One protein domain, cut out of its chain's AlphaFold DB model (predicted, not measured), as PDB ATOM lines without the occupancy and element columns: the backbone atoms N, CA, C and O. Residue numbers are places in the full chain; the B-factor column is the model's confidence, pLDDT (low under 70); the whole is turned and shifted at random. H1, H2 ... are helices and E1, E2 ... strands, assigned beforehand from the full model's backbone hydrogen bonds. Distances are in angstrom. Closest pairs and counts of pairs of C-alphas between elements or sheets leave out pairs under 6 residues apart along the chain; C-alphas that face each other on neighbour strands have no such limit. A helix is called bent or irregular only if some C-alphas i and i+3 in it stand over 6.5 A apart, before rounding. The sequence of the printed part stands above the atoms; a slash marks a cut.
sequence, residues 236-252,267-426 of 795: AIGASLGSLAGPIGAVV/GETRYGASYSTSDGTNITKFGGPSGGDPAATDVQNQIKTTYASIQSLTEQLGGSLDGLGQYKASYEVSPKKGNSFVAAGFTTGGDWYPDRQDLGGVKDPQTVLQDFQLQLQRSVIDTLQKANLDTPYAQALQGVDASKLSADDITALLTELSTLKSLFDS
ATOM      1  N   ALA A 236      40.104 -26.020  15.112       32.03
ATOM      2  CA  ALA A 236      40.646 -26.282  13.774       32.03
ATOM      3  C   ALA A 236      39.949 -27.450  13.050       32.03
ATOM      4  O   ALA A 236      39.532 -27.296  11.904       32.03
ATOM      5  N   ILE A 237      39.732 -28.571  13.747       35.00
ATOM      6  CA  ILE A 237      39.031 -29.754  13.218       35.00
ATOM      7  C   ILE A 237      37.580 -29.421  12.831       35.00
ATOM      8  O   ILE A 237      37.076 -29.915  11.827       35.00
ATOM      9  N   GLY A 238      36.912 -28.542  13.584       33.72
ATOM     10  CA  GLY A 238      35.560 -28.084  13.256       33.72
ATOM     11  C   GLY A 238      35.500 -27.168  12.029       33.72
ATOM     12  O   GLY A 238      34.480 -27.141  11.344       33.72
ATOM     13  N   ALA A 239      36.588 -26.448  11.734       33.84
ATOM     14  CA  ALA A 239      36.695 -25.576  10.569       33.84
ATOM     15  C   ALA A 239      37.035 -26.344   9.279       33.84
ATOM     16  O   ALA A 239      36.490 -26.014   8.229       33.84
ATOM     17  N   SER A 240      37.882 -27.381   9.345       35.81
ATOM     18  CA  SER A 240      38.225 -28.210   8.177       35.81
ATOM     19  C   SER A 240      37.155 -29.255   7.838       35.81
ATOM     20  O   SER A 240      36.878 -29.478   6.663       35.81
ATOM     21  N   LEU A 241      36.497 -29.859   8.837       34.00
ATOM     22  CA  LEU A 241      35.420 -30.840   8.616       34.00
ATOM     23  C   LEU A 241      34.031 -30.226   8.406       34.00
ATOM     24  O   LEU A 241      33.102 -30.946   8.032       34.00
ATOM     25  N   GLY A 242      33.864 -28.916   8.612       36.75
ATOM     26  CA  GLY A 242      32.572 -28.232   8.492       36.75
ATOM     27  C   GLY A 242      31.891 -28.380   7.122       36.75
ATOM     28  O   GLY A 242      30.671 -28.266   7.044       36.75
ATOM     29  N   SER A 243      32.656 -28.681   6.067       39.00
ATOM     30  CA  SER A 243      32.179 -28.903   4.694       39.00
ATOM     31  C   SER A 243      31.826 -30.359   4.351       39.00
ATOM     32  O   SER A 243      31.075 -30.568   3.402       39.00
ATOM     33  N   LEU A 244      32.342 -31.355   5.089       36.44
ATOM     34  CA  LEU A 244      32.187 -32.788   4.760       36.44
ATOM     35  C   LEU A 244      31.520 -33.622   5.864       36.44
ATOM     36  O   LEU A 244      30.814 -34.582   5.566       36.44
ATOM     37  N   ALA A 245      31.747 -33.304   7.140       37.47
ATOM     38  CA  ALA A 245      31.432 -34.205   8.257       37.47
ATOM     39  C   ALA A 245      30.755 -33.528   9.459       37.47
ATOM     40  O   ALA A 245      30.422 -34.195  10.441       37.47
ATOM     41  N   GLY A 246      30.583 -32.204   9.404       38.97
ATOM     42  CA  GLY A 246      30.200 -31.394  10.556       38.97
ATOM     43  C   GLY A 246      31.331 -31.259  11.591       38.97
ATOM     44  O   GLY A 246      32.364 -31.928  11.500       38.97
ATOM     45  N   PRO A 247      31.176 -30.366  12.581       44.84
ATOM     46  CA  PRO A 247      32.237 -30.092  13.538       44.84
ATOM     47  C   PRO A 247      32.318 -31.169  14.626       44.84
ATOM     48  O   PRO A 247      31.457 -31.231  15.508       44.84
ATOM     49  N   ILE A 248      33.401 -31.953  14.634       49.00
ATOM     50  CA  ILE A 248      33.800 -32.717  15.827       49.00
ATOM     51  C   ILE A 248      34.024 -31.700  16.959       49.00
ATOM     52  O   ILE A 248      34.775 -30.737  16.805       49.00
ATOM     53  N   GLY A 249      33.271 -31.862  18.050       40.00
ATOM     54  CA  GLY A 249      32.947 -30.770  18.973       40.00
ATOM     55  C   GLY A 249      34.126 -30.172  19.750       40.00
ATOM     56  O   GLY A 249      35.097 -30.854  20.072       40.00
ATOM     57  N   ALA A 250      33.989 -28.890  20.100       40.53
ATOM     58  CA  ALA A 250      34.991 -28.124  20.840       40.53
ATOM     59  C   ALA A 250      35.293 -28.679  22.253       40.53
ATOM     60  O   ALA A 250      34.541 -29.472  22.825       40.53
ATOM     61  N   VAL A 251      36.412 -28.222  22.827       38.59
ATOM     62  CA  VAL A 251      36.941 -28.656  24.134       38.59
ATOM     63  C   VAL A 251      35.902 -28.516  25.252       38.59
ATOM     64  O   VAL A 251      35.413 -27.419  25.528       38.59
ATOM     65  N   VAL A 252      35.617 -29.613  25.961       39.00
ATOM     66  CA  VAL A 252      34.703 -29.597  27.112       39.00
ATOM     67  C   VAL A 252      35.442 -29.158  28.378       39.00
ATOM     68  O   VAL A 252      36.199 -29.916  28.983       39.00
ATOM     69  N   GLY A 267      38.417 -49.655  48.319       68.62
ATOM     70  CA  GLY A 267      38.834 -49.493  46.928       68.62
ATOM     71  C   GLY A 267      39.302 -48.082  46.555       68.62
ATOM     72  O   GLY A 267      39.231 -47.115  47.318       68.62
ATOM     73  N   GLU A 268      39.755 -47.956  45.312       84.00
ATOM     74  CA  GLU A 268      39.823 -46.675  44.612       84.00
ATOM     75  C   GLU A 268      38.477 -46.441  43.919       84.00
ATOM     76  O   GLU A 268      38.089 -47.237  43.067       84.00
ATOM     77  N   THR A 269      37.775 -45.355  44.251       87.25
ATOM     78  CA  THR A 269      36.661 -44.877  43.426       87.25
ATOM     79  C   THR A 269      37.231 -44.337  42.117       87.25
ATOM     80  O   THR A 269      38.071 -43.435  42.135       87.25
ATOM     81  N   ARG A 270      36.792 -44.915  41.000       90.06
ATOM     82  CA  ARG A 270      37.124 -44.497  39.634       90.06
ATOM     83  C   ARG A 270      35.877 -43.980  38.932       90.06
ATOM     84  O   ARG A 270      34.771 -44.341  39.331       90.06
ATOM     85  N   TYR A 271      36.066 -43.166  37.901       92.50
ATOM     86  CA  TYR A 271      34.988 -42.431  37.237       92.50
ATOM     87  C   TYR A 271      35.045 -42.632  35.725       92.50
ATOM     88  O   TYR A 271      36.136 -42.689  35.166       92.50
ATOM     89  N   GLY A 272      33.886 -42.737  35.081       93.50
ATOM     90  CA  GLY A 272      33.746 -42.907  33.638       93.50
ATOM     91  C   GLY A 272      32.676 -43.921  33.230       93.50
ATOM     92  O   GLY A 272      31.756 -44.265  33.990       93.50
ATOM     93  N   ALA A 273      32.779 -44.391  31.991       96.12
ATOM     94  CA  ALA A 273      31.799 -45.264  31.359       96.12
ATOM     95  C   ALA A 273      32.353 -45.979  30.127       96.12
ATOM     96  O   ALA A 273      33.321 -45.536  29.512       96.12
ATOM     97  N   SER A 274      31.629 -47.025  29.734       96.88
ATOM     98  CA  SER A 274      31.692 -47.643  28.416       96.88
ATOM     99  C   SER A 274      30.336 -47.515  27.730       96.88
ATOM    100  O   SER A 274      29.311 -47.933  28.283       96.88
ATOM    101  N   TYR A 275      30.344 -46.930  26.535       97.06
ATOM    102  CA  TYR A 275      29.179 -46.640  25.709       97.06
ATOM    103  C   TYR A 275      29.252 -47.382  24.376       97.06
ATOM    104  O   TYR A 275      30.327 -47.489  23.784       97.06
ATOM    105  N   SER A 276      28.110 -47.850  23.877       96.12
ATOM    106  CA  SER A 276      27.967 -48.425  22.539       96.12
ATOM    107  C   SER A 276      26.792 -47.816  21.779       96.12
ATOM    108  O   SER A 276      25.777 -47.432  22.367       96.12
ATOM    109  N   THR A 277      26.924 -47.756  20.457       95.38
ATOM    110  CA  THR A 277      25.841 -47.430  19.523       95.38
ATOM    111  C   THR A 277      25.950 -48.287  18.260       95.38
ATOM    112  O   THR A 277      26.988 -48.886  17.972       95.38
ATOM    113  N   SER A 278      24.848 -48.403  17.522       91.50
ATOM    114  CA  SER A 278      24.763 -49.104  16.230       91.50
ATOM    115  C   SER A 278      24.139 -48.232  15.132       91.50
ATOM    116  O   SER A 278      23.936 -48.709  14.025       91.50
ATOM    117  N   ASP A 279      23.781 -46.985  15.461       88.06
ATOM    118  CA  ASP A 279      22.978 -46.084  14.622       88.06
ATOM    119  C   ASP A 279      23.339 -44.594  14.814       88.06
ATOM    120  O   ASP A 279      22.601 -43.709  14.374       88.06
ATOM    121  N   GLY A 280      24.406 -44.301  15.575       85.56
ATOM    122  CA  GLY A 280      24.824 -42.954  15.996       85.56
ATOM    123  C   GLY A 280      23.813 -42.187  16.856       85.56
ATOM    124  O   GLY A 280      24.100 -41.102  17.356       85.56
ATOM    125  N   THR A 281      22.610 -42.722  17.038       87.19
ATOM    126  CA  THR A 281      21.434 -41.990  17.499       87.19
ATOM    127  C   THR A 281      21.093 -42.368  18.926       87.19
ATOM    128  O   THR A 281      20.838 -41.474  19.737       87.19
ATOM    129  N   ASN A 282      21.147 -43.667  19.218       91.12
ATOM    130  CA  ASN A 282      20.954 -44.270  20.523       91.12
ATOM    131  C   ASN A 282      22.326 -44.638  21.100       91.12
ATOM    132  O   ASN A 282      22.930 -45.642  20.719       91.12
ATOM    133  N   ILE A 283      22.833 -43.809  22.016       95.06
ATOM    134  CA  ILE A 283      24.075 -44.088  22.746       95.06
ATOM    135  C   ILE A 283      23.707 -44.793  24.053       95.06
ATOM    136  O   ILE A 283      22.938 -44.268  24.855       95.06
ATOM    137  N   THR A 284      24.224 -46.002  24.269       94.94
ATOM    138  CA  THR A 284      23.824 -46.864  25.391       94.94
ATOM    139  C   THR A 284      25.004 -47.155  26.312       94.94
ATOM    140  O   THR A 284      26.061 -47.587  25.861       94.94
ATOM    141  N   LYS A 285      24.854 -46.908  27.621       95.94
ATOM    142  CA  LYS A 285      25.886 -47.242  28.616       95.94
ATOM    143  C   LYS A 285      25.811 -48.729  28.960       95.94
ATOM    144  O   LYS A 285      24.826 -49.161  29.555       95.94
ATOM    145  N   PHE A 286      26.858 -49.489  28.642       93.94
ATOM    146  CA  PHE A 286      26.945 -50.924  28.951       93.94
ATOM    147  C   PHE A 286      27.895 -51.252  30.114       93.94
ATOM    148  O   PHE A 286      27.819 -52.343  30.676       93.94
ATOM    149  N   GLY A 287      28.767 -50.318  30.510       94.69
ATOM    150  CA  GLY A 287      29.734 -50.529  31.589       94.69
ATOM    151  C   GLY A 287      30.250 -49.239  32.225       94.69
ATOM    152  O   GLY A 287      29.922 -48.132  31.794       94.69
ATOM    153  N   GLY A 288      31.055 -49.381  33.278       91.94
ATOM    154  CA  GLY A 288      31.759 -48.280  33.939       91.94
ATOM    155  C   GLY A 288      32.110 -48.577  35.405       91.94
ATOM    156  O   GLY A 288      31.528 -49.484  36.006       91.94
ATOM    157  N   PRO A 289      33.051 -47.822  35.996       91.25
ATOM    158  CA  PRO A 289      33.456 -47.966  37.392       91.25
ATOM    159  C   PRO A 289      32.413 -47.457  38.402       91.25
ATOM    160  O   PRO A 289      31.467 -46.740  38.075       91.25
ATOM    161  N   SER A 290      32.632 -47.788  39.678       86.25
ATOM    162  CA  SER A 290      31.705 -47.524  40.791       86.25
ATOM    163  C   SER A 290      31.472 -46.050  41.141       86.25
ATOM    164  O   SER A 290      30.493 -45.753  41.821       86.25
ATOM    165  N   GLY A 291      32.326 -45.123  40.698       86.69
ATOM    166  CA  GLY A 291      32.085 -43.681  40.827       86.69
ATOM    167  C   GLY A 291      31.080 -43.128  39.815       86.69
ATOM    168  O   GLY A 291      30.684 -41.971  39.931       86.69
ATOM    169  N   GLY A 292      30.649 -43.940  38.843       90.62
ATOM    170  CA  GLY A 292      29.753 -43.514  37.776       90.62
ATOM    171  C   GLY A 292      30.426 -42.582  36.769       90.62
ATOM    172  O   GLY A 292      31.645 -42.422  36.755       90.62
ATOM    173  N   ASP A 293      29.611 -41.978  35.909       91.44
ATOM    174  CA  ASP A 293      30.054 -41.039  34.880       91.44
ATOM    175  C   ASP A 293      29.519 -39.635  35.209       91.44
ATOM    176  O   ASP A 293      28.303 -39.435  35.145       91.44
ATOM    177  N   PRO A 294      30.384 -38.678  35.594       85.69
ATOM    178  CA  PRO A 294      29.986 -37.299  35.872       85.69
ATOM    179  C   PRO A 294      29.856 -36.428  34.606       85.69
ATOM    180  O   PRO A 294      29.403 -35.293  34.704       85.69
ATOM    181  N   ALA A 295      30.254 -36.946  33.441       83.69
ATOM    182  CA  ALA A 295      30.330 -36.280  32.141       83.69
ATOM    183  C   ALA A 295      29.270 -36.779  31.138       83.69
ATOM    184  O   ALA A 295      29.312 -36.422  29.959       83.69
ATOM    185  N   ALA A 296      28.354 -37.645  31.583       87.12
ATOM    186  CA  ALA A 296      27.629 -38.579  30.724       87.12
ATOM    187  C   ALA A 296      26.930 -37.940  29.512       87.12
ATOM    188  O   ALA A 296      26.937 -38.529  28.434       87.12
ATOM    189  N   THR A 297      26.335 -36.754  29.668       85.62
ATOM    190  CA  THR A 297      25.667 -36.026  28.575       85.62
ATOM    191  C   THR A 297      26.659 -35.574  27.503       85.62
ATOM    192  O   THR A 297      26.430 -35.803  26.317       85.62
ATOM    193  N   ASP A 298      27.780 -34.978  27.909       80.69
ATOM    194  CA  ASP A 298      28.784 -34.432  26.992       80.69
ATOM    195  C   ASP A 298      29.519 -35.554  26.255       80.69
ATOM    196  O   ASP A 298      29.728 -35.467  25.046       80.69
ATOM    197  N   VAL A 299      29.834 -36.648  26.954       88.12
ATOM    198  CA  VAL A 299      30.458 -37.842  26.364       88.12
ATOM    199  C   VAL A 299      29.525 -38.506  25.345       88.12
ATOM    200  O   VAL A 299      29.956 -38.813  24.237       88.12
ATOM    201  N   GLN A 300      28.232 -38.665  25.654       90.44
ATOM    202  CA  GLN A 300      27.258 -39.200  24.692       90.44
ATOM    203  C   GLN A 300      27.085 -38.283  23.470       90.44
ATOM    204  O   GLN A 300      27.023 -38.781  22.345       90.44
ATOM    205  N   ASN A 301      27.075 -36.960  23.662       84.06
ATOM    206  CA  ASN A 301      27.026 -35.997  22.561       84.06
ATOM    207  C   ASN A 301      28.282 -36.074  21.672       84.06
ATOM    208  O   ASN A 301      28.155 -36.103  20.451       84.06
ATOM    209  N   GLN A 302      29.483 -36.179  22.253       81.94
ATOM    210  CA  GLN A 302      30.729 -36.355  21.493       81.94
ATOM    211  C   GLN A 302      30.732 -37.647  20.666       81.94
ATOM    212  O   GLN A 302      31.091 -37.618  19.489       81.94
ATOM    213  N   ILE A 303      30.300 -38.766  21.258       90.69
ATOM    214  CA  ILE A 303      30.186 -40.067  20.578       90.69
ATOM    215  C   ILE A 303      29.205 -39.972  19.402       90.69
ATOM    216  O   ILE A 303      29.517 -40.433  18.307       90.69
ATOM    217  N   LYS A 304      28.047 -39.332  19.609       88.12
ATOM    218  CA  LYS A 304      27.035 -39.099  18.571       88.12
ATOM    219  C   LYS A 304      27.571 -38.264  17.407       88.12
ATOM    220  O   LYS A 304      27.411 -38.660  16.256       88.12
ATOM    221  N   THR A 305      28.240 -37.149  17.696       80.81
ATOM    222  CA  THR A 305      28.868 -36.310  16.665       80.81
ATOM    223  C   THR A 305      29.966 -37.069  15.921       80.81
ATOM    224  O   THR A 305      29.980 -37.056  14.698       80.81
ATOM    225  N   THR A 306      30.834 -37.794  16.633       87.75
ATOM    226  CA  THR A 306      31.920 -38.579  16.017       87.75
ATOM    227  C   THR A 306      31.369 -39.664  15.092       87.75
ATOM    228  O   THR A 306      31.856 -39.803  13.974       87.75
ATOM    229  N   TYR A 307      30.310 -40.378  15.496       91.75
ATOM    230  CA  TYR A 307      29.634 -41.350  14.630       91.75
ATOM    231  C   TYR A 307      29.052 -40.685  13.374       91.75
ATOM    232  O   TYR A 307      29.250 -41.188  12.272       91.75
ATOM    233  N   ALA A 308      28.363 -39.547  13.517       85.94
ATOM    234  CA  ALA A 308      27.791 -38.823  12.381       85.94
ATOM    235  C   ALA A 308      28.873 -38.344  11.395       85.94
ATOM    236  O   ALA A 308      28.711 -38.494  10.185       85.94
ATOM    237  N   SER A 309      30.005 -37.842  11.900       81.44
ATOM    238  CA  SER A 309      31.158 -37.472  11.073       81.44
ATOM    239  C   SER A 309      31.790 -38.683  10.382       81.44
ATOM    240  O   SER A 309      32.107 -38.601   9.198       81.44
ATOM    241  N   ILE A 310      31.929 -39.817  11.080       89.38
ATOM    242  CA  ILE A 310      32.410 -41.082  10.502       89.38
ATOM    243  C   ILE A 310      31.502 -41.539   9.357       89.38
ATOM    244  O   ILE A 310      32.003 -41.831   8.274       89.38
ATOM    245  N   GLN A 311      30.185 -41.575   9.576       90.19
ATOM    246  CA  GLN A 311      29.211 -41.970   8.559       90.19
ATOM    247  C   GLN A 311      29.281 -41.048   7.334       90.19
ATOM    248  O   GLN A 311      29.463 -41.531   6.221       90.19
ATOM    249  N   SER A 312      29.233 -39.730   7.547       84.62
ATOM    250  CA  SER A 312      29.281 -38.731   6.474       84.62
ATOM    251  C   SER A 312      30.566 -38.821   5.640       84.62
ATOM    252  O   SER A 312      30.503 -38.792   4.414       84.62
ATOM    253  N   LEU A 313      31.731 -38.994   6.279       85.56
ATOM    254  CA  LEU A 313      33.004 -39.190   5.571       85.56
ATOM    255  C   LEU A 313      33.050 -40.528   4.829       85.56
ATOM    256  O   LEU A 313      33.542 -40.583   3.708       85.56
ATOM    257  N   THR A 314      32.528 -41.598   5.429       90.50
ATOM    258  CA  THR A 314      32.511 -42.936   4.822       90.50
ATOM    259  C   THR A 314      31.676 -42.937   3.543       90.50
ATOM    260  O   THR A 314      32.179 -43.314   2.487       90.50
ATOM    261  N   GLU A 315      30.442 -42.430   3.613       88.88
ATOM    262  CA  GLU A 315      29.521 -42.339   2.473       88.88
ATOM    263  C   GLU A 315      30.077 -41.428   1.360       88.88
ATOM    264  O   GLU A 315      29.991 -41.761   0.178       88.88
ATOM    265  N   GLN A 316      30.709 -40.301   1.711       82.38
ATOM    266  CA  GLN A 316      31.276 -39.359   0.734       82.38
ATOM    267  C   GLN A 316      32.576 -39.832   0.067       82.38
ATOM    268  O   GLN A 316      32.947 -39.286  -0.977       82.38
ATOM    269  N   LEU A 317      33.259 -40.818   0.656       86.81
ATOM    270  CA  LEU A 317      34.485 -41.441   0.145       86.81
ATOM    271  C   LEU A 317      34.224 -42.862  -0.412       86.81
ATOM    272  O   LEU A 317      35.157 -43.652  -0.565       86.81
ATOM    273  N   GLY A 318      32.961 -43.188  -0.715       87.75
ATOM    274  CA  GLY A 318      32.551 -44.421  -1.407       87.75
ATOM    275  C   GLY A 318      32.503 -45.691  -0.548       87.75
ATOM    276  O   GLY A 318      32.267 -46.775  -1.074       87.75
ATOM    277  N   GLY A 319      32.729 -45.583   0.763       92.50
ATOM    278  CA  GLY A 319      32.737 -46.726   1.677       92.50
ATOM    279  C   GLY A 319      31.377 -47.071   2.286       92.50
ATOM    280  O   GLY A 319      30.364 -46.418   2.040       92.50
ATOM    281  N   SER A 320      31.376 -48.079   3.163       93.75
ATOM    282  CA  SER A 320      30.247 -48.390   4.049       93.75
ATOM    283  C   SER A 320      30.719 -48.809   5.445       93.75
ATOM    284  O   SER A 320      31.778 -49.410   5.619       93.75
ATOM    285  N   LEU A 321      29.890 -48.525   6.452       94.25
ATOM    286  CA  LEU A 321      30.046 -49.032   7.821       94.25
ATOM    287  C   LEU A 321      29.486 -50.461   7.992       94.25
ATOM    288  O   LEU A 321      29.584 -51.044   9.078       94.25
ATOM    289  N   ASP A 322      28.896 -51.034   6.938       93.12
ATOM    290  CA  ASP A 322      28.366 -52.397   6.933       93.12
ATOM    291  C   ASP A 322      29.426 -53.421   7.355       93.12
ATOM    292  O   ASP A 322      30.557 -53.444   6.876       93.12
ATOM    293  N   GLY A 323      29.046 -54.310   8.272       90.75
ATOM    294  CA  GLY A 323      29.938 -55.353   8.771       90.75
ATOM    295  C   GLY A 323      31.002 -54.887   9.775       90.75
ATOM    296  O   GLY A 323      31.679 -55.751  10.324       90.75
ATOM    297  N   LEU A 324      31.116 -53.591  10.099       93.19
ATOM    298  CA  LEU A 324      32.035 -53.105  11.147       93.19
ATOM    299  C   LEU A 324      31.507 -53.332  12.578       93.19
ATOM    300  O   LEU A 324      32.278 -53.357  13.540       93.19
ATOM    301  N   GLY A 325      30.201 -53.563  12.732       94.12
ATOM    302  CA  GLY A 325      29.569 -53.903  14.008       94.12
ATOM    303  C   GLY A 325      29.130 -52.679  14.810       94.12
ATOM    304  O   GLY A 325      28.507 -51.771  14.271       94.12
ATOM    305  N   GLN A 326      29.395 -52.673  16.118       94.94
ATOM    306  CA  GLN A 326      29.018 -51.560  16.995       94.94
ATOM    307  C   GLN A 326      30.183 -50.595  17.181       94.94
ATOM    308  O   GLN A 326      31.290 -51.031  17.502       94.94
ATOM    309  N   TYR A 327      29.915 -49.293  17.097       96.56
ATOM    310  CA  TYR A 327      30.846 -48.293  17.606       96.56
ATOM    311  C   TYR A 327      30.819 -48.324  19.133       96.56
ATOM    312  O   TYR A 327      29.746 -48.230  19.743       96.56
ATOM    313  N   LYS A 328      31.986 -48.473  19.759       96.88
ATOM    314  CA  LYS A 328      32.144 -48.463  21.216       96.88
ATOM    315  C   LYS A 328      33.184 -47.426  21.602       96.88
ATOM    316  O   LYS A 328      34.257 -47.376  21.010       96.88
ATOM    317  N   ALA A 329      32.879 -46.647  22.632       96.88
ATOM    318  CA  ALA A 329      33.780 -45.653  23.193       96.88
ATOM    319  C   ALA A 329      33.758 -45.736  24.724       96.88
ATOM    320  O   ALA A 329      32.699 -45.882  25.337       96.88
ATOM    321  N   SER A 330      34.932 -45.682  25.348       96.75
ATOM    322  CA  SER A 330      35.102 -45.783  26.798       96.75
ATOM    323  C   SER A 330      36.152 -44.810  27.309       96.75
ATOM    324  O   SER A 330      37.163 -44.574  26.649       96.75
ATOM    325  N   TYR A 331      35.966 -44.347  28.541       96.19
ATOM    326  CA  TYR A 331      37.023 -43.702  29.314       96.19
ATOM    327  C   TYR A 331      36.918 -44.090  30.793       96.19
ATOM    328  O   TYR A 331      35.820 -44.302  31.318       96.19
ATOM    329  N   GLU A 332      38.059 -44.174  31.473       95.69
ATOM    330  CA  GLU A 332      38.132 -44.355  32.923       95.69
ATOM    331  C   GLU A 332      39.235 -43.479  33.517       95.69
ATOM    332  O   GLU A 332      40.390 -43.538  33.099       95.69
ATOM    333  N   VAL A 333      38.881 -42.709  34.545       93.38
ATOM    334  CA  VAL A 333      39.806 -41.926  35.369       93.38
ATOM    335  C   VAL A 333      40.111 -42.686  36.659       93.38
ATOM    336  O   VAL A 333      39.202 -43.128  37.367       93.38
ATOM    337  N   SER A 334      41.397 -42.775  37.006       93.44
ATOM    338  CA  SER A 334      41.935 -43.414  38.214       93.44
ATOM    339  C   SER A 334      42.647 -42.377  39.106       93.44
ATOM    340  O   SER A 334      43.876 -42.280  39.078       93.44
ATOM    341  N   PRO A 335      41.921 -41.592  39.935       88.44
ATOM    342  CA  PRO A 335      42.491 -40.418  40.608       88.44
ATOM    343  C   PRO A 335      43.550 -40.734  41.675       88.44
ATOM    344  O   PRO A 335      44.316 -39.854  42.063       88.44
ATOM    345  N   LYS A 336      43.605 -41.973  42.189       88.44
ATOM    346  CA  LYS A 336      44.575 -42.376  43.223       88.44
ATOM    347  C   LYS A 336      45.780 -43.074  42.596       88.44
ATOM    348  O   LYS A 336      46.922 -42.714  42.901       88.44
ATOM    349  N   LYS A 337      45.546 -44.061  41.724       90.31
ATOM    350  CA  LYS A 337      46.599 -44.916  41.149       90.31
ATOM    351  C   LYS A 337      47.168 -44.382  39.835       90.31
ATOM    352  O   LYS A 337      48.372 -44.492  39.636       90.31
ATOM    353  N   GLY A 338      46.359 -43.725  39.005       90.75
ATOM    354  CA  GLY A 338      46.752 -43.294  37.659       90.75
ATOM    355  C   GLY A 338      46.670 -44.412  36.617       90.75
ATOM    356  O   GLY A 338      47.333 -44.345  35.593       90.75
ATOM    357  N   ASN A 339      45.878 -45.456  36.864       94.50
ATOM    358  CA  ASN A 339      45.580 -46.505  35.885       94.50
ATOM    359  C   ASN A 339      44.372 -46.083  35.026       94.50
ATOM    360  O   ASN A 339      43.370 -46.798  34.979       94.50
ATOM    361  N   SER A 340      44.437 -44.882  34.453       96.25
ATOM    362  CA  SER A 340      43.392 -44.322  33.593       96.25
ATOM    363  C   SER A 340      43.530 -44.873  32.169       96.25
ATOM    364  O   SER A 340      44.617 -45.302  31.784       96.25
ATOM    365  N   PHE A 341      42.457 -44.876  31.381       97.56
ATOM    366  CA  PHE A 341      42.507 -45.301  29.976       97.56
ATOM    367  C   PHE A 341      41.388 -44.672  29.142       97.56
ATOM    368  O   PHE A 341      40.365 -44.242  29.682       97.56
ATOM    369  N   VAL A 342      41.572 -44.684  27.823       97.31
ATOM    370  CA  VAL A 342      40.573 -44.292  26.815       97.31
ATOM    371  C   VAL A 342      40.513 -45.341  25.707       97.31
ATOM    372  O   VAL A 342      41.486 -46.054  25.478       97.31
ATOM    373  N   ALA A 343      39.372 -45.484  25.041       97.81
ATOM    374  CA  ALA A 343      39.170 -46.411  23.927       97.81
ATOM    375  C   ALA A 343      38.049 -45.890  23.021       97.81
ATOM    376  O   ALA A 343      37.057 -45.368  23.534       97.81
ATOM    377  N   ALA A 344      38.180 -46.038  21.704       96.75
ATOM    378  CA  ALA A 344      37.132 -45.706  20.740       96.75
ATOM    379  C   ALA A 344      37.402 -46.401  19.401       96.75
ATOM    380  O   ALA A 344      38.515 -46.302  18.889       96.75
ATOM    381  N   GLY A 345      36.382 -47.052  18.835       95.88
ATOM    382  CA  GLY A 345      36.459 -47.749  17.548       95.88
ATOM    383  C   GLY A 345      35.219 -48.601  17.260       95.88
ATOM    384  O   GLY A 345      34.379 -48.830  18.137       95.88
ATOM    385  N   PHE A 346      35.092 -49.082  16.022       95.81
ATOM    386  CA  PHE A 346      34.092 -50.093  15.662       95.81
ATOM    387  C   PHE A 346      34.570 -51.502  16.028       95.81
ATOM    388  O   PHE A 346      35.745 -51.838  15.880       95.81
ATOM    389  N   THR A 347      33.650 -52.357  16.480       93.56
ATOM    390  CA  THR A 347      33.935 -53.777  16.697       93.56
ATOM    391  C   THR A 347      32.725 -54.676  16.447       93.56
ATOM    392  O   THR A 347      31.613 -54.450  16.937       93.56
ATOM    393  N   THR A 348      32.976 -55.766  15.724       86.62
ATOM    394  CA  THR A 348      32.052 -56.890  15.503       86.62
ATOM    395  C   THR A 348      32.012 -57.872  16.673       86.62
ATOM    396  O   THR A 348      31.166 -58.765  16.704       86.62
ATOM    397  N   GLY A 349      32.940 -57.743  17.628       74.50
ATOM    398  CA  GLY A 349      33.204 -58.749  18.648       74.50
ATOM    399  C   GLY A 349      32.758 -58.381  20.063       74.50
ATOM    400  O   GLY A 349      32.266 -57.289  20.362       74.50
ATOM    401  N   GLY A 350      33.024 -59.319  20.974       81.38
ATOM    402  CA  GLY A 350      32.865 -59.153  22.420       81.38
ATOM    403  C   GLY A 350      33.921 -58.260  23.084       81.38
ATOM    404  O   GLY A 350      34.047 -58.311  24.303       81.38
ATOM    405  N   ASP A 351      34.679 -57.471  22.319       91.69
ATOM    406  CA  ASP A 351      35.597 -56.472  22.867       91.69
ATOM    407  C   ASP A 351      34.811 -55.314  23.511       91.69
ATOM    408  O   ASP A 351      33.744 -54.918  23.036       91.69
ATOM    409  N   TRP A 352      35.322 -54.799  24.623       89.94
ATOM    410  CA  TRP A 352      34.765 -53.668  25.371       89.94
ATOM    411  C   TRP A 352      35.548 -52.376  25.109       89.94
ATOM    412  O   TRP A 352      35.008 -51.290  25.328       89.94
ATOM    413  N   TYR A 353      36.798 -52.481  24.643       95.06
ATOM    414  CA  TYR A 353      37.756 -51.381  24.578       95.06
ATOM    415  C   TYR A 353      38.538 -51.376  23.245       95.06
ATOM    416  O   TYR A 353      39.768 -51.480  23.276       95.06
ATOM    417  N   PRO A 354      37.861 -51.234  22.085       94.38
ATOM    418  CA  PRO A 354      38.544 -51.155  20.798       94.38
ATOM    419  C   PRO A 354      39.562 -50.009  20.786       94.38
ATOM    420  O   PRO A 354      39.291 -48.901  21.261       94.38
ATOM    421  N   ASP A 355      40.756 -50.324  20.285       93.50
ATOM    422  CA  ASP A 355      41.881 -49.404  20.076       93.50
ATOM    423  C   ASP A 355      42.341 -48.645  21.347       93.50
ATOM    424  O   ASP A 355      42.903 -47.547  21.293       93.50
ATOM    425  N   ARG A 356      42.130 -49.281  22.515       95.81
ATOM    426  CA  ARG A 356      42.478 -48.810  23.869       95.81
ATOM    427  C   ARG A 356      43.889 -48.226  23.989       95.81
ATOM    428  O   ARG A 356      44.877 -48.896  23.701       95.81
ATOM    429  N   GLN A 357      43.965 -47.042  24.593       95.88
ATOM    430  CA  GLN A 357      45.189 -46.392  25.054       95.88
ATOM    431  C   GLN A 357      45.205 -46.334  26.590       95.88
ATOM    432  O   GLN A 357      44.287 -45.794  27.213       95.88
ATOM    433  N   ASP A 358      46.248 -46.890  27.213       96.56
ATOM    434  CA  ASP A 358      46.449 -46.849  28.667       96.56
ATOM    435  C   ASP A 358      47.234 -45.594  29.082       96.56
ATOM    436  O   ASP A 358      48.417 -45.437  28.777       96.56
ATOM    437  N   LEU A 359      46.585 -44.711  29.840       94.75
ATOM    438  CA  LEU A 359      47.103 -43.408  30.265       94.75
ATOM    439  C   LEU A 359      47.871 -43.542  31.590       94.75
ATOM    440  O   LEU A 359      47.491 -43.008  32.636       94.75
ATOM    441  N   GLY A 360      48.947 -44.331  31.546       94.19
ATOM    442  CA  GLY A 360      49.734 -44.737  32.709       94.19
ATOM    443  C   GLY A 360      50.308 -43.562  33.508       94.19
ATOM    444  O   GLY A 360      51.222 -42.874  33.069       94.19
ATOM    445  N   GLY A 361      49.798 -43.371  34.724       92.69
ATOM    446  CA  GLY A 361      50.175 -42.296  35.643       92.69
ATOM    447  C   GLY A 361      49.245 -41.079  35.612       92.69
ATOM    448  O   GLY A 361      49.294 -40.279  36.549       92.69
ATOM    449  N   VAL A 362      48.359 -40.954  34.617       93.31
ATOM    450  CA  VAL A 362      47.430 -39.821  34.491       93.31
ATOM    451  C   VAL A 362      46.307 -39.950  35.519       93.31
ATOM    452  O   VAL A 362      45.536 -40.910  35.512       93.31
ATOM    453  N   LYS A 363      46.222 -38.978  36.433       92.00
ATOM    454  CA  LYS A 363      45.221 -38.922  37.521       92.00
ATOM    455  C   LYS A 363      44.225 -37.779  37.370       92.00
ATOM    456  O   LYS A 363      43.184 -37.799  38.023       92.00
ATOM    457  N   ASP A 364      44.570 -36.781  36.563       86.44
ATOM    458  CA  ASP A 364      43.727 -35.625  36.304       86.44
ATOM    459  C   ASP A 364      42.580 -35.997  35.344       86.44
ATOM    460  O   ASP A 364      42.849 -36.504  34.251       86.44
ATOM    461  N   PRO A 365      41.309 -35.748  35.711       84.75
ATOM    462  CA  PRO A 365      40.179 -36.017  34.833       84.75
ATOM    463  C   PRO A 365      40.178 -35.209  33.528       84.75
ATOM    464  O   PRO A 365      39.694 -35.726  32.524       84.75
ATOM    465  N   GLN A 366      40.676 -33.963  33.519       84.00
ATOM    466  CA  GLN A 366      40.617 -33.111  32.320       84.00
ATOM    467  C   GLN A 366      41.534 -33.650  31.216       84.00
ATOM    468  O   GLN A 366      41.114 -33.752  30.068       84.00
ATOM    469  N   THR A 367      42.740 -34.079  31.591       86.94
ATOM    470  CA  THR A 367      43.716 -34.745  30.721       86.94
ATOM    471  C   THR A 367      43.111 -36.007  30.096       86.94
ATOM    472  O   THR A 367      43.053 -36.111  28.877       86.94
ATOM    473  N   VAL A 368      42.521 -36.907  30.901       89.69
ATOM    474  CA  VAL A 368      41.872 -38.137  30.388       89.69
ATOM    475  C   VAL A 368      40.722 -37.830  29.417       89.69
ATOM    476  O   VAL A 368      40.502 -38.578  28.467       89.69
ATOM    477  N   LEU A 369      39.986 -36.735  29.625       85.12
ATOM    478  CA  LEU A 369      38.918 -36.306  28.717       85.12
ATOM    479  C   LEU A 369      39.455 -35.679  27.415       85.12
ATOM    480  O   LEU A 369      38.818 -35.828  26.374       85.12
ATOM    481  N   GLN A 370      40.625 -35.038  27.440       85.06
ATOM    482  CA  GLN A 370      41.325 -34.566  26.235       85.06
ATOM    483  C   GLN A 370      41.902 -35.743  25.434       85.06
ATOM    484  O   GLN A 370      41.688 -35.822  24.225       85.06
ATOM    485  N   ASP A 371      42.531 -36.711  26.107       89.44
ATOM    486  CA  ASP A 371      42.965 -37.978  25.503       89.44
ATOM    487  C   ASP A 371      41.776 -38.755  24.906       89.44
ATOM    488  O   ASP A 371      41.901 -39.373  23.849       89.44
ATOM    489  N   PHE A 372      40.596 -38.696  25.534       93.06
ATOM    490  CA  PHE A 372      39.372 -39.301  25.001       93.06
ATOM    491  C   PHE A 372      38.896 -38.598  23.723       93.06
ATOM    492  O   PHE A 372      38.568 -39.278  22.753       93.06
ATOM    493  N   GLN A 373      38.920 -37.259  23.676       86.06
ATOM    494  CA  GLN A 373      38.624 -36.506  22.451       86.06
ATOM    495  C   GLN A 373      39.611 -36.845  21.319       86.06
ATOM    496  O   GLN A 373      39.179 -37.060  20.186       86.06
ATOM    497  N   LEU A 374      40.909 -36.981  21.615       87.25
ATOM    498  CA  LEU A 374      41.902 -37.442  20.639       87.25
ATOM    499  C   LEU A 374      41.633 -38.887  20.189       87.25
ATOM    500  O   LEU A 374      41.719 -39.183  19.001       87.25
ATOM    501  N   GLN A 375      41.254 -39.793  21.094       94.62
ATOM    502  CA  GLN A 375      40.950 -41.177  20.724       94.62
ATOM    503  C   GLN A 375      39.668 -41.293  19.879       94.62
ATOM    504  O   GLN A 375      39.633 -42.093  18.946       94.62
ATOM    505  N   LEU A 376      38.652 -40.453  20.122       92.50
ATOM    506  CA  LEU A 376      37.501 -40.311  19.220       92.50
ATOM    507  C   LEU A 376      37.953 -39.868  17.815       92.50
ATOM    508  O   LEU A 376      37.559 -40.492  16.833       92.50
ATOM    509  N   GLN A 377      38.834 -38.868  17.706       87.50
ATOM    510  CA  GLN A 377      39.382 -38.406  16.420       87.50
ATOM    511  C   GLN A 377      40.194 -39.502  15.705       87.50
ATOM    512  O   GLN A 377      40.001 -39.732  14.513       87.50
ATOM    513  N   ARG A 378      41.049 -40.238  16.428       92.12
ATOM    514  CA  ARG A 378      41.802 -41.389  15.891       92.12
ATOM    515  C   ARG A 378      40.878 -42.482  15.364       92.12
ATOM    516  O   ARG A 378      41.134 -43.031  14.295       92.12
ATOM    517  N   SER A 379      39.774 -42.741  16.070       94.81
ATOM    518  CA  SER A 379      38.768 -43.714  15.642       94.81
ATOM    519  C   SER A 379      38.087 -43.342  14.317       94.81
ATOM    520  O   SER A 379      37.579 -44.233  13.644       94.81
ATOM    521  N   VAL A 380      38.120 -42.069  13.893       93.50
ATOM    522  CA  VAL A 380      37.663 -41.666  12.552       93.50
ATOM    523  C   VAL A 380      38.584 -42.247  11.481       93.50
ATOM    524  O   VAL A 380      38.106 -42.927  10.580       93.50
ATOM    525  N   ILE A 381      39.900 -42.039  11.605       93.62
ATOM    526  CA  ILE A 381      40.891 -42.541  10.638       93.62
ATOM    527  C   ILE A 381      40.907 -44.071  10.613       93.62
ATOM    528  O   ILE A 381      40.857 -44.670   9.543       93.62
ATOM    529  N   ASP A 382      40.906 -44.696  11.789       94.88
ATOM    530  CA  ASP A 382      40.826 -46.150  11.938       94.88
ATOM    531  C   ASP A 382      39.550 -46.738  11.303       94.88
ATOM    532  O   ASP A 382      39.611 -47.733  10.577       94.88
ATOM    533  N   THR A 383      38.390 -46.100  11.506       95.00
ATOM    534  CA  THR A 383      37.144 -46.567  10.884       95.00
ATOM    535  C   THR A 383      37.194 -46.388   9.371       95.00
ATOM    536  O   THR A 383      36.839 -47.318   8.655       95.00
ATOM    537  N   LEU A 384      37.692 -45.255   8.867       94.00
ATOM    538  CA  LEU A 384      37.860 -45.023   7.430       94.00
ATOM    539  C   LEU A 384      38.810 -46.050   6.782       94.00
ATOM    540  O   LEU A 384      38.539 -46.517   5.682       94.00
ATOM    541  N   GLN A 385      39.865 -46.487   7.478       94.62
ATOM    542  CA  GLN A 385      40.726 -47.593   7.028       94.62
ATOM    543  C   GLN A 385      39.999 -48.947   6.959       94.62
ATOM    544  O   GLN A 385      40.363 -49.800   6.149       94.62
ATOM    545  N   LYS A 386      38.980 -49.160   7.801       93.75
ATOM    546  CA  LYS A 386      38.188 -50.400   7.874       93.75
ATOM    547  C   LYS A 386      36.951 -50.379   6.956       93.75
ATOM    548  O   LYS A 386      36.513 -51.440   6.521       93.75
ATOM    549  N   ALA A 387      36.417 -49.203   6.620       94.50
ATOM    550  CA  ALA A 387      35.121 -48.990   5.960       94.50
ATOM    551  C   ALA A 387      35.086 -49.209   4.429       94.50
ATOM    552  O   ALA A 387      34.175 -48.722   3.761       94.50
ATOM    553  N   ASN A 388      36.066 -49.926   3.862       91.25
ATOM    554  CA  ASN A 388      36.131 -50.276   2.434       91.25
ATOM    555  C   ASN A 388      35.871 -49.067   1.501       91.25
ATOM    556  O   ASN A 388      34.992 -49.117   0.643       91.25
ATOM    557  N   LEU A 389      36.603 -47.964   1.702       90.50
ATOM    558  CA  LEU A 389      36.505 -46.783   0.835       90.50
ATOM    559  C   LEU A 389      36.906 -47.109  -0.609       90.50
ATOM    560  O   LEU A 389      37.721 -48.008  -0.846       90.50
ATOM    561  N   ASP A 390      36.435 -46.297  -1.553       85.06
ATOM    562  CA  ASP A 390      36.947 -46.334  -2.920       85.06
ATOM    563  C   ASP A 390      38.453 -46.014  -2.952       85.06
ATOM    564  O   ASP A 390      38.991 -45.218  -2.168       85.06
ATOM    565  N   THR A 391      39.164 -46.613  -3.907       80.69
ATOM    566  CA  THR A 391      40.495 -46.128  -4.284       80.69
ATOM    567  C   THR A 391      40.317 -44.800  -5.037       80.69
ATOM    568  O   THR A 391      39.415 -44.685  -5.861       80.69
ATOM    569  N   PRO A 392      41.129 -43.760  -4.771       80.00
ATOM    570  CA  PRO A 392      42.365 -43.768  -3.984       80.00
ATOM    571  C   PRO A 392      42.256 -43.385  -2.505       80.00
ATOM    572  O   PRO A 392      43.291 -43.339  -1.846       80.00
ATOM    573  N   TYR A 393      41.075 -43.136  -1.938       86.25
ATOM    574  CA  TYR A 393      40.962 -42.769  -0.517       86.25
ATOM    575  C   TYR A 393      41.507 -43.879   0.399       86.25
ATOM    576  O   TYR A 393      42.272 -43.610   1.327       86.25
ATOM    577  N   ALA A 394      41.230 -45.142   0.058       88.06
ATOM    578  CA  ALA A 394      41.832 -46.309   0.707       88.06
ATOM    579  C   ALA A 394      43.369 -46.400   0.543       88.06
ATOM    580  O   ALA A 394      44.037 -46.994   1.389       88.06
ATOM    581  N   GLN A 395      43.944 -45.815  -0.517       83.62
ATOM    582  CA  GLN A 395      45.398 -45.771  -0.738       83.62
ATOM    583  C   GLN A 395      46.064 -44.629   0.039       83.62
ATOM    584  O   GLN A 395      47.116 -44.846   0.631       83.62
ATOM    585  N   ALA A 396      45.439 -43.448   0.111       83.19
ATOM    586  CA  ALA A 396      45.925 -42.325   0.920       83.19
ATOM    587  C   ALA A 396      45.987 -42.673   2.423       83.19
ATOM    588  O   ALA A 396      46.882 -42.237   3.139       83.19
ATOM    589  N   LEU A 397      45.075 -43.533   2.892       89.69
ATOM    590  CA  LEU A 397      45.080 -44.066   4.256       89.69
ATOM    591  C   LEU A 397      45.988 -45.299   4.456       89.69
ATOM    592  O   LEU A 397      46.086 -45.811   5.576       89.69
ATOM    593  N   GLN A 398      46.649 -45.816   3.414       88.31
ATOM    594  CA  GLN A 398      47.415 -47.060   3.509       88.31
ATOM    595  C   GLN A 398      48.728 -46.863   4.284       88.31
ATOM    596  O   GLN A 398      49.566 -46.036   3.941       88.31
ATOM    597  N   GLY A 399      48.938 -47.673   5.326       86.75
ATOM    598  CA  GLY A 399      50.148 -47.624   6.156       86.75
ATOM    599  C   GLY A 399      50.147 -46.535   7.238       86.75
ATOM    600  O   GLY A 399      51.079 -46.490   8.040       86.75
ATOM    601  N   VAL A 400      49.101 -45.706   7.308       91.62
ATOM    602  CA  VAL A 400      48.876 -44.774   8.420       91.62
ATOM    603  C   VAL A 400      48.572 -45.564   9.698       91.62
ATOM    604  O   VAL A 400      47.710 -46.440   9.703       91.62
ATOM    605  N   ASP A 401      49.246 -45.246  10.801       93.44
ATOM    606  CA  ASP A 401      48.957 -45.831  12.114       93.44
ATOM    607  C   ASP A 401      48.053 -44.891  12.922       93.44
ATOM    608  O   ASP A 401      48.529 -44.015  13.652       93.44
ATOM    609  N   ALA A 402      46.738 -45.083  12.785       91.38
ATOM    610  CA  ALA A 402      45.721 -44.267  13.446       91.38
ATOM    611  C   ALA A 402      45.905 -44.182  14.974       91.38
ATOM    612  O   ALA A 402      45.593 -43.152  15.570       91.38
ATOM    613  N   SER A 403      46.479 -45.209  15.618       90.44
ATOM    614  CA  SER A 403      46.705 -45.223  17.071       90.44
ATOM    615  C   SER A 403      47.763 -44.216  17.543       90.44
ATOM    616  O   SER A 403      47.783 -43.854  18.721       90.44
ATOM    617  N   LYS A 404      48.635 -43.742  16.641       92.56
ATOM    618  CA  LYS A 404      49.773 -42.866  16.968       92.56
ATOM    619  C   LYS A 404      49.582 -41.397  16.588       92.56
ATOM    620  O   LYS A 404      50.330 -40.566  17.098       92.56
ATOM    621  N   LEU A 405      48.606 -41.070  15.741       87.44
ATOM    622  CA  LEU A 405      48.412 -39.712  15.214       87.44
ATOM    623  C   LEU A 405      48.144 -38.674  16.316       87.44
ATOM    624  O   LEU A 405      47.466 -38.972  17.306       87.44
ATOM    625  N   SER A 406      48.635 -37.450  16.136       86.94
ATOM    626  CA  SER A 406      48.190 -36.272  16.888       86.94
ATOM    627  C   SER A 406      46.925 -35.656  16.269       86.94
ATOM    628  O   SER A 406      46.524 -36.012  15.160       86.94
ATOM    629  N   ALA A 407      46.300 -34.706  16.969       76.44
ATOM    630  CA  ALA A 407      45.159 -33.955  16.438       76.44
ATOM    631  C   ALA A 407      45.518 -33.172  15.157       76.44
ATOM    632  O   ALA A 407      44.697 -33.078  14.240       76.44
ATOM    633  N   ASP A 408      46.751 -32.665  15.059       74.75
ATOM    634  CA  ASP A 408      47.237 -31.939  13.882       74.75
ATOM    635  C   ASP A 408      47.455 -32.891  12.692       74.75
ATOM    636  O   ASP A 408      47.025 -32.581  11.581       74.75
ATOM    637  N   ASP A 409      48.013 -34.089  12.919       80.44
ATOM    638  CA  ASP A 409      48.187 -35.109  11.869       80.44
ATOM    639  C   ASP A 409      46.835 -35.588  11.314       80.44
ATOM    640  O   ASP A 409      46.664 -35.725  10.102       80.44
ATOM    641  N   ILE A 410      45.846 -35.803  12.192       79.19
ATOM    642  CA  ILE A 410      44.471 -36.166  11.805       79.19
ATOM    643  C   ILE A 410      43.841 -35.040  10.976       79.19
ATOM    644  O   ILE A 410      43.201 -35.303   9.959       79.19
ATOM    645  N   THR A 411      44.052 -33.782  11.375       74.06
ATOM    646  CA  THR A 411      43.558 -32.608  10.640       74.06
ATOM    647  C   THR A 411      44.182 -32.522   9.246       74.06
ATOM    648  O   THR A 411      43.463 -32.293   8.270       74.06
ATOM    649  N   ALA A 412      45.494 -32.744   9.129       72.44
ATOM    650  CA  ALA A 412      46.202 -32.752   7.852       72.44
ATOM    651  C   ALA A 412      45.694 -33.871   6.925       72.44
ATOM    652  O   ALA A 412      45.325 -33.592   5.786       72.44
ATOM    653  N   LEU A 413      45.578 -35.101   7.431       77.56
ATOM    654  CA  LEU A 413      45.141 -36.269   6.661       77.56
ATOM    655  C   LEU A 413      43.687 -36.152   6.168       77.56
ATOM    656  O   LEU A 413      43.376 -36.503   5.030       77.56
ATOM    657  N   LEU A 414      42.787 -35.601   6.987       74.31
ATOM    658  CA  LEU A 414      41.404 -35.324   6.572       74.31
ATOM    659  C   LEU A 414      41.330 -34.186   5.537       74.31
ATOM    660  O   LEU A 414      40.483 -34.227   4.646       74.31
ATOM    661  N   THR A 415      42.248 -33.215   5.602       70.62
ATOM    662  CA  THR A 415      42.372 -32.144   4.594       70.62
ATOM    663  C   THR A 415      42.935 -32.678   3.267       70.62
ATOM    664  O   THR A 415      42.494 -32.270   2.187       70.62
ATOM    665  N   GLU A 416      43.866 -33.634   3.316       72.25
ATOM    666  CA  GLU A 416      44.371 -34.353   2.140       72.25
ATOM    667  C   GLU A 416      43.234 -35.122   1.449       72.25
ATOM    668  O   GLU A 416      42.991 -34.915   0.258       72.25
ATOM    669  N   LEU A 417      42.450 -35.901   2.206       74.69
ATOM    670  CA  LEU A 417      41.260 -36.590   1.694       74.69
ATOM    671  C   LEU A 417      40.215 -35.620   1.116       74.69
ATOM    672  O   LEU A 417      39.668 -35.897   0.049       74.69
ATOM    673  N   SER A 418      39.967 -34.462   1.746       69.69
ATOM    674  CA  SER A 418      39.041 -33.459   1.193       69.69
ATOM    675  C   SER A 418      39.543 -32.849  -0.117       69.69
ATOM    676  O   SER A 418      38.756 -32.590  -1.026       69.69
ATOM    677  N   THR A 419      40.859 -32.655  -0.241       68.62
ATOM    678  CA  THR A 419      41.498 -32.129  -1.458       68.62
ATOM    679  C   THR A 419      41.436 -33.159  -2.586       68.62
ATOM    680  O   THR A 419      41.098 -32.830  -3.724       68.62
ATOM    681  N   LEU A 420      41.682 -34.428  -2.254       70.50
ATOM    682  CA  LEU A 420      41.584 -35.561  -3.167       70.50
ATOM    683  C   LEU A 420      40.138 -35.768  -3.650       70.50
ATOM    684  O   LEU A 420      39.917 -35.947  -4.844       70.50
ATOM    685  N   LYS A 421      39.140 -35.639  -2.764       75.19
ATOM    686  CA  LYS A 421      37.720 -35.649  -3.147       75.19
ATOM    687  C   LYS A 421      37.348 -34.452  -4.029       75.19
ATOM    688  O   LYS A 421      36.693 -34.645  -5.048       75.19
ATOM    689  N   SER A 422      37.801 -33.242  -3.688       69.31
ATOM    690  CA  SER A 422      37.580 -32.029  -4.494       69.31
ATOM    691  C   SER A 422      38.066 -32.203  -5.941       69.31
ATOM    692  O   SER A 422      37.367 -31.824  -6.883       69.31
ATOM    693  N   LEU A 423      39.210 -32.874  -6.134       71.62
ATOM    694  CA  LEU A 423      39.729 -33.243  -7.453       71.62
ATOM    695  C   LEU A 423      38.782 -34.189  -8.219       71.62
ATOM    696  O   LEU A 423      38.489 -33.923  -9.385       71.62
ATOM    697  N   PHE A 424      38.244 -35.242  -7.593       74.81
ATOM    698  CA  PHE A 424      37.299 -36.150  -8.267       74.81
ATOM    699  C   PHE A 424      35.926 -35.513  -8.528       74.81
ATOM    700  O   PHE A 424      35.380 -35.650  -9.624       74.81
ATOM    701  N   ASP A 425      35.419 -34.709  -7.591       73.88
ATOM    702  CA  ASP A 425      34.218 -33.888  -7.786       73.88
ATOM    703  C   ASP A 425      34.414 -32.834  -8.899       73.88
ATOM    704  O   ASP A 425      33.438 -32.338  -9.466       73.88
ATOM    705  N   SER A 426      35.662 -32.486  -9.241       67.00
ATOM    706  CA  SER A 426      35.979 -31.608 -10.373       67.00
ATOM    707  C   SER A 426      35.902 -32.318 -11.730       67.00
ATOM    708  O   SER A 426      35.454 -31.698 -12.694       67.00
TER     709      SER A 426
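What this domain is: This is residues 236 to 252 and 267 to 426 of the 795 residues of an uncharacterized protein of Burkholderia sp. OK233 (UniProt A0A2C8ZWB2). A twisted five-stranded sheet has two long helices, H2 and H3, side by side over one face, and no named helix is on its other face. Beyond the sheet, H5 carries the length on past H3, with the irregular helix H1 and the short helix H4 packed on H5. The printed part has 177 residues, with five named helices and five named strands in the order H1 E1 E2 H2 E3 E4 E5 H3 H4 H5; the sheet, E2 E1 E3 E4 E5, is antiparallel throughout, and the class is mixed. The whole is compact, with a radius of gyration of the C-alphas of 16.1 A and spans of 59 by 29 by 28 A.

How they stand to each other: Begin in the sheet with E1, residues 271 to 277, and E3, residues 326 to 333, where N 275 and O 329 are 2.8 A apart, within hydrogen-bond range. E2, residues 284 to 287, is an edge strand in a hairpin with E1, with N 284 and O 276 at 2.8 A. E3, E4, residues 339 to 347, and E5, residues 357 to 360, form a meander, each strand the antiparallel neighbour of the one before; look at N 330 and O 343, 2.8 A, and N 359 and O 340, 2.8 A. E4 bends by 54 degrees at residue 344. H3, residues 365 to 386, is on the sheet at a height of 7.6 A, over E4 and only just over E3, with 3 C-alphas on it; on the local plane it runs along the strands, at 23 degrees to E4. H2, residues 296 to 316, is on the same face at a height of 10.1 A, over E1 and E3. E2, H2 and E3 form a split strand-helix-strand unit, two strands running the same way with E1 between them, and its crossover is left-handed. H2 and H3 touch, closest at the C-alphas of Ile 310 and Val 380, 5.7 A, at a shallow tilt of 22 degrees, the same way. H5, residues 407 to 426, touches H3 with residues 407 to 410 alone, closest at the C-alphas of Ala 407 and Leu 374, 6.4 A. H1, residues 236 to 243, touches H5, closest at the C-alphas of Ile 237 and Thr 411, 5.9 A. H4, residues 393 to 396, only just touches H5, with 3 pairs of C-alphas within 8 A, closest at Tyr 393 and Leu 417, 6.6 A. In H2 and H5 every O i to N i+4 pair is within hydrogen-bond range, against 17 of 18 in H3 and 3 of 4 in H1; H4 is too short for such a pair.

Where its parts are: Find C-alpha 271 at (34.988, -42.431, 37.237), where E1 begins its 20.6 A; E3 measures 23.4 A and E4 23.6 A, while E2 and E5 are short. H3 starts at C-alpha 365, (40.179, -36.017, 34.833), and runs 30.6 A, and H2 runs 30.2 A. H5 runs 28.4 A to C-alpha 426 at (35.979, -31.608, -10.373). In H1, C-alphas 240 and 243 are 7.0 A apart; H4 has four residues.

The domain as a whole: The two C-alphas farthest apart are those of Gly 267 and Ser 426, 60.1 A. Residues 253 to 266 are not printed, and C-alphas 252 and 267 are 28.4 A apart across this cut. Of the links that are printed whole, E3 to E4 and E5 to H3 are tight and the others are short. The mean pLDDT of the printed part is 83.4; it is under 70 at residues 236 to 252, 267, 418 to 419, 422 and 426.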